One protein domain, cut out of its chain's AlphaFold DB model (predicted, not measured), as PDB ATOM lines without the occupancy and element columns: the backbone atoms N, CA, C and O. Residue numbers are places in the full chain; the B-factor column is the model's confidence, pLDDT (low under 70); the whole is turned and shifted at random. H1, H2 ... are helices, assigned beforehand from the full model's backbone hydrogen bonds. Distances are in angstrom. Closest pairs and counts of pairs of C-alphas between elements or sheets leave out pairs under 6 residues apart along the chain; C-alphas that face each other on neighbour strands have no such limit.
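AT A GLANCE: This is residues 16 to 57 of the 66 residues of the protein "PspC domain-containing protein" of Prolixibacteraceae bacterium (UniProt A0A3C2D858). Three helices make a flat, open horseshoe with an empty middle: H2 is its long base, and H1 and H3 turn back from the two ends of H2 to the same side. H2 and H3 form a V whose corner is at residues 43 to 45, while H1 sits by the first residues of H2, with open space between it and H3. The printed part has 42 residues, with three named helices in the order H1, H2, H3 and no named strand, and its class is all helix. It is only just compact, close to loose, with a radius of gyration of the C-alphas of 10.7 A, and the C-alphas span 28 by 23 by 11 A.

HOW THE PARTS SIT: The longest helix, H2, residues 29 to 42, touches both other helices. H1, residues 16 to 23, touches H2, which meets it with residues 29 to 33 alone; the closest C-alphas are those of Ser 17 and Pro 29, 5.5 A apart. H1 and H2 run opposite ways at a steep tilt of 69.6 degrees, only just short of about perpendicular. H3, residues 46 to 56, and H2 touch only at the corner by their link, and only just, with 3 pairs of C-alphas within 8 A. The closest C-alphas there are those of Thr 40 and Met 46, 5.5 A apart, and H2 takes part with residues 39 to 40 alone. H2 and H3 run opposite ways at a steep tilt of 48 degrees. H1 and H3 are apart. In H1, H2 and H3 every O i to N i+4 pair is within hydrogen-bond range.

IN THESE COORDINATES: H2 runs from C-alpha 29 at (-16.749, -15.410, -28.531) to C-alpha 42 at (-13.034, -34.062, -20.873), a length of 20.5 A. H1 comes before it in the chain, with C-alpha 16 at (-10.668, -16.682, -26.459), and is 10.5 A from first to last C-alpha. H3 follows H2, is 15.3 A long and ends with C-alpha 56 at (2.472, -15.668, -25.092).

THE WHOLE: The two C-alphas farthest apart are those of Glu 26 and Gly 45, at 28.6 A, while the first and last printed C-alphas, those of Ile 16 and Leu 57, are 10.7 A apart. The outline is flat. The printed part has no cut. The link from H1 to H2, 5 residues, and the link from H2 to H3, 3 residues, are both tight. The mean pLDDT of the printed part is 79.7. Eight residues are under 70: residues 17 to 22, residue 24 and residue 27. The mean pLDDT of H1 is 69, against 85 for H2 and 82 for H3.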
ATOM      1  N   ILE A  16      -9.543 -16.123 -25.681       72.12
ATOM      2  CA  ILE A  16     -10.668 -16.682 -26.459       72.12
ATOM      3  C   ILE A  16     -11.283 -15.630 -27.394       72.12
ATOM      4  O   ILE A  16     -11.740 -15.981 -28.476       72.12
ATOM      5  N   SER A  17     -11.261 -14.352 -27.004       66.19
ATOM      6  CA  SER A  17     -11.710 -13.252 -27.867       66.19
ATOM      7  C   SER A  17     -10.746 -13.006 -29.033       66.19
ATOM      8  O   SER A  17     -11.203 -12.767 -30.145       66.19
ATOM      9  N   GLY A  18      -9.434 -13.113 -28.805       65.69
ATOM     10  CA  GLY A  18      -8.420 -13.013 -29.855       65.69
ATOM     11  C   GLY A  18      -8.523 -14.168 -30.850       65.69
ATOM     12  O   GLY A  18      -8.524 -13.944 -32.057       65.69
ATOM     13  N   ILE A  19      -8.716 -15.400 -30.362       68.88
ATOM     14  CA  ILE A  19      -8.918 -16.577 -31.224       68.88
ATOM     15  C   ILE A  19     -10.203 -16.448 -32.046       68.88
ATOM     16  O   ILE A  19     -10.177 -16.713 -33.245       68.88
ATOM     17  N   SER A  20     -11.322 -16.025 -31.444       67.88
ATOM     18  CA  SER A  20     -12.566 -15.844 -32.201       67.88
ATOM     19  C   SER A  20     -12.418 -14.771 -33.275       67.88
ATOM     20  O   SER A  20     -12.837 -14.997 -34.401       67.88
ATOM     21  N   ASN A  21     -11.763 -13.649 -32.959       69.56
ATOM     22  CA  ASN A  21     -11.538 -12.570 -33.920       69.56
ATOM     23  C   ASN A  21     -10.627 -13.007 -35.081       69.56
ATOM     24  O   ASN A  21     -10.870 -12.639 -36.223       69.56
ATOM     25  N   TYR A  22      -9.612 -13.832 -34.806       69.38
ATOM     26  CA  TYR A  22      -8.718 -14.361 -35.840       69.38
ATOM     27  C   TYR A  22      -9.392 -15.408 -36.739       69.38
ATOM     28  O   TYR A  22      -9.180 -15.413 -37.948       69.38
ATOM     29  N   VAL A  23     -10.186 -16.315 -36.160       74.81
ATOM     30  CA  VAL A  23     -10.780 -17.440 -36.901       74.81
ATOM     31  C   VAL A  23     -12.063 -17.035 -37.622       74.81
ATOM     32  O   VAL A  23     -12.250 -17.425 -38.768       74.81
ATOM     33  N   ASN A  24     -12.959 -16.303 -36.955       67.69
ATOM     34  CA  ASN A  24     -14.231 -15.846 -37.513       67.69
ATOM     35  C   ASN A  24     -14.740 -14.610 -36.742       67.69
ATOM     36  O   ASN A  24     -15.428 -14.774 -35.729       67.69
ATOM     37  N   PRO A  25     -14.467 -13.386 -37.234       70.88
ATOM     38  CA  PRO A  25     -14.838 -12.135 -36.563       70.88
ATOM     39  C   PRO A  25     -16.339 -11.985 -36.282       70.88
ATOM     40  O   PRO A  25     -16.737 -11.335 -35.319       70.88
ATOM     41  N   GLU A  26     -17.186 -12.588 -37.119       74.25
ATOM     42  CA  GLU A  26     -18.647 -12.511 -37.003       74.25
ATOM     43  C   GLU A  26     -19.225 -13.467 -35.946       74.25
ATOM     44  O   GLU A  26     -20.400 -13.369 -35.581       74.25
ATOM     45  N   LEU A  27     -18.418 -14.406 -35.445       68.88
ATOM     46  CA  LEU A  27     -18.862 -15.449 -34.532       68.88
ATOM     47  C   LEU A  27     -18.656 -15.000 -33.081       68.88
ATOM     48  O   LEU A  27     -17.541 -14.710 -32.652       68.88
ATOM     49  N   ASP A  28     -19.744 -14.977 -32.305       76.00
ATOM     50  CA  ASP A  28     -19.709 -14.554 -30.902       76.00
ATOM     51  C   ASP A  28     -18.686 -15.391 -30.089       76.00
ATOM     52  O   ASP A  28     -18.805 -16.623 -30.015       76.00
ATOM     53  N   PRO A  29     -17.721 -14.746 -29.398       73.38
ATOM     54  CA  PRO A  29     -16.749 -15.410 -28.531       73.38
ATOM     55  C   PRO A  29     -17.369 -16.348 -27.479       73.38
ATOM     56  O   PRO A  29     -16.678 -17.189 -26.903       73.38
ATOM     57  N   VAL A  30     -18.658 -16.202 -27.157       79.44
ATOM     58  CA  VAL A  30     -19.402 -17.110 -26.266       79.44
ATOM     59  C   VAL A  30     -19.379 -18.559 -26.762       79.44
ATOM     60  O   VAL A  30     -19.179 -19.456 -25.943       79.44
ATOM     61  N   PHE A  31     -19.501 -18.807 -28.067       81.06
ATOM     62  CA  PHE A  31     -19.468 -20.174 -28.605       81.06
ATOM     63  C   PHE A  31     -18.100 -20.831 -28.404       81.06
ATOM     64  O   PHE A  31     -18.025 -21.980 -27.969       81.06
ATOM     65  N   PHE A  32     -17.016 -20.084 -28.624       81.50
ATOM     66  CA  PHE A  32     -15.658 -20.569 -28.376       81.50
ATOM     67  C   PHE A  32     -15.407 -20.858 -26.891       81.50
ATOM     68  O   PHE A  32     -14.739 -21.837 -26.564       81.50
ATOM     69  N   ARG A  33     -15.990 -20.068 -25.975       83.38
ATOM     70  CA  ARG A  33     -15.930 -20.358 -24.529       83.38
ATOM     71  C   ARG A  33     -16.649 -21.652 -24.178       83.38
ATOM     72  O   ARG A  33     -16.117 -22.434 -23.399       83.38
ATOM     73  N   LEU A  34     -17.836 -21.875 -24.739       85.31
ATOM     74  CA  LEU A  34     -18.607 -23.087 -24.474       85.31
ATOM     75  C   LEU A  34     -17.888 -24.329 -25.013       85.31
ATOM     76  O   LEU A  34     -17.759 -25.317 -24.294       85.31
ATOM     77  N   ALA A  35     -17.343 -24.250 -26.230       85.88
ATOM     78  CA  ALA A  35     -16.514 -25.311 -26.794       85.88
ATOM     79  C   ALA A  35     -15.289 -25.594 -25.910       85.88
ATOM     80  O   ALA A  35     -15.045 -26.742 -25.545       85.88
ATOM     81  N   PHE A  36     -14.564 -24.552 -25.492       85.06
ATOM     82  CA  PHE A  36     -13.407 -24.698 -24.610       85.06
ATOM     83  C   PHE A  36     -13.777 -25.320 -23.256       85.06
ATOM     84  O   PHE A  36     -13.054 -26.187 -22.772       85.06
ATOM     85  N   ALA A  37     -14.907 -24.928 -22.662       86.00
ATOM     86  CA  ALA A  37     -15.386 -25.483 -21.398       86.00
ATOM     87  C   ALA A  37     -15.712 -26.979 -21.513       86.00
ATOM     88  O   ALA A  37     -15.299 -27.758 -20.658       86.00
ATOM     89  N   ILE A  38     -16.387 -27.391 -22.591       90.31
ATOM     90  CA  ILE A  38     -16.696 -28.803 -22.849       90.31
ATOM     91  C   ILE A  38     -15.398 -29.595 -23.048       90.31
ATOM     92  O   ILE A  38     -15.204 -30.615 -22.398       90.31
ATOM     93  N   ILE A  39     -14.471 -29.114 -23.880       88.12
ATOM     94  CA  ILE A  39     -13.198 -29.811 -24.133       88.12
ATOM     95  C   ILE A  39     -12.366 -29.905 -22.849       88.12
ATOM     96  O   ILE A  39     -11.810 -30.958 -22.555       88.12
ATOM     97  N   THR A  40     -12.327 -28.837 -22.050       88.44
ATOM     98  CA  THR A  40     -11.622 -28.808 -20.761       88.44
ATOM     99  C   THR A  40     -12.222 -29.786 -19.758       88.44
ATOM    100  O   THR A  40     -11.493 -30.390 -18.976       88.44
ATOM    101  N   PHE A  41     -13.540 -29.982 -19.790       90.62
ATOM    102  CA  PHE A  41     -14.209 -30.949 -18.927       90.62
ATOM    103  C   PHE A  41     -13.760 -32.390 -19.212       90.62
ATOM    104  O   PHE A  41     -13.542 -33.160 -18.281       90.62
ATOM    105  N   PHE A  42     -13.563 -32.747 -20.485       92.69
ATOM    106  CA  PHE A  42     -13.034 -34.062 -20.873       92.69
ATOM    107  C   PHE A  42     -11.503 -34.147 -20.796       92.69
ATOM    108  O   PHE A  42     -10.956 -35.235 -20.624       92.69
ATOM    109  N   ASN A  43     -10.805 -33.020 -20.927       90.62
ATOM    110  CA  ASN A  43      -9.352 -32.941 -20.874       90.62
ATOM    111  C   ASN A  43      -8.895 -31.714 -20.062       90.62
ATOM    112  O   ASN A  43      -8.701 -30.630 -20.626       90.62
ATOM    113  N   PRO A  44      -8.651 -31.871 -18.748       87.56
ATOM    114  CA  PRO A  44      -8.266 -30.754 -17.889       87.56
ATOM    115  C   PRO A  44      -6.887 -30.170 -18.237       87.56
ATOM    116  O   PRO A  44      -6.589 -29.038 -17.858       87.56
ATOM    117  N   GLY A  45      -6.056 -30.880 -19.013       88.94
ATOM    118  CA  GLY A  45      -4.766 -30.375 -19.497       88.94
ATOM    119  C   GLY A  45      -4.887 -29.128 -20.385       88.94
ATOM    120  O   GLY A  45      -3.947 -28.339 -20.471       88.94
ATOM    121  N   MET A  46      -6.064 -28.883 -20.968       86.00
ATOM    122  CA  MET A  46      -6.354 -27.681 -21.759       86.00
ATOM    123  C   MET A  46      -6.220 -26.380 -20.959       86.00
ATOM    124  O   MET A  46      -5.936 -25.330 -21.534       86.00
ATOM    125  N   ILE A  47      -6.356 -26.440 -19.631       84.88
ATOM    126  CA  ILE A  47      -6.156 -25.286 -18.746       84.88
ATOM    127  C   ILE A  47      -4.703 -24.803 -18.795       84.88
ATOM    128  O   ILE A  47      -4.461 -23.601 -18.866       84.88
ATOM    129  N   LEU A  48      -3.727 -25.715 -18.819       86.50
ATOM    130  CA  LEU A  48      -2.308 -25.345 -18.888       86.50
ATOM    131  C   LEU A  48      -1.972 -24.666 -20.217       86.50
ATOM    132  O   LEU A  48      -1.248 -23.673 -20.245       86.50
ATOM    133  N   ILE A  49      -2.554 -25.164 -21.309       85.56
ATOM    134  CA  ILE A  49      -2.418 -24.563 -22.641       85.56
ATOM    135  C   ILE A  49      -3.004 -23.149 -22.643       85.56
ATOM    136  O   ILE A  49      -2.388 -22.229 -23.177       85.56
ATOM    137  N   TYR A  50      -4.159 -22.953 -22.000       80.44
ATOM    138  CA  TYR A  50      -4.776 -21.638 -21.859       80.44
ATOM    139  C   TYR A  50      -3.873 -20.647 -21.116       80.44
ATOM    140  O   TYR A  50      -3.701 -19.517 -21.568       80.44
ATOM    141  N   PHE A  51      -3.250 -21.076 -20.015       83.00
ATOM    142  CA  PHE A  51      -2.286 -20.249 -19.286       83.00
ATOM    143  C   PHE A  51      -1.041 -19.927 -20.120       83.00
ATOM    144  O   PHE A  51      -0.598 -18.782 -20.118       83.00
ATOM    145  N   GLY A  52      -0.511 -20.893 -20.877       83.94
ATOM    146  CA  GLY A  52       0.605 -20.653 -21.796       83.94
ATOM    147  C   GLY A  52       0.257 -19.623 -22.872       83.94
ATOM    148  O   GLY A  52       0.995 -18.662 -23.074       83.94
ATOM    149  N   LEU A  53      -0.909 -19.767 -23.506       79.25
ATOM    150  CA  LEU A  53      -1.420 -18.804 -24.484       79.25
ATOM    151  C   LEU A  53      -1.611 -17.417 -23.872       79.25
ATOM    152  O   LEU A  53      -1.256 -16.439 -24.512       79.25
ATOM    153  N   ALA A  54      -2.116 -17.314 -22.643       76.56
ATOM    154  CA  ALA A  54      -2.303 -16.029 -21.970       76.56
ATOM    155  C   ALA A  54      -0.987 -15.279 -21.694       76.56
ATOM    156  O   ALA A  54      -1.004 -14.057 -21.602       76.56
ATOM    157  N   ILE A  55       0.136 -15.992 -21.559       78.75
ATOM    158  CA  ILE A  55       1.468 -15.391 -21.380       78.75
ATOM    159  C   ILE A  55       2.089 -15.017 -22.734       78.75
ATOM    160  O   ILE A  55       2.778 -14.007 -22.837       78.75
ATOM    161  N   ILE A  56       1.868 -15.842 -23.763       80.00
ATOM    162  CA  ILE A  56       2.472 -15.668 -25.092       80.00
ATOM    163  C   ILE A  56       1.735 -14.609 -25.916       80.00
ATOM    164  O   ILE A  56       2.379 -13.853 -26.643       80.00
ATOM    165  N   LEU A  57       0.399 -14.570 -25.851       73.62
ATOM    166  CA  LEU A  57      -0.381 -13.618 -26.633       73.62
ATOM    167  C   LEU A  57      -0.199 -12.210 -26.049       73.62
ATOM    168  O   LEU A  57      -0.555 -11.987 -24.889       73.62
TER     169      LEU A  57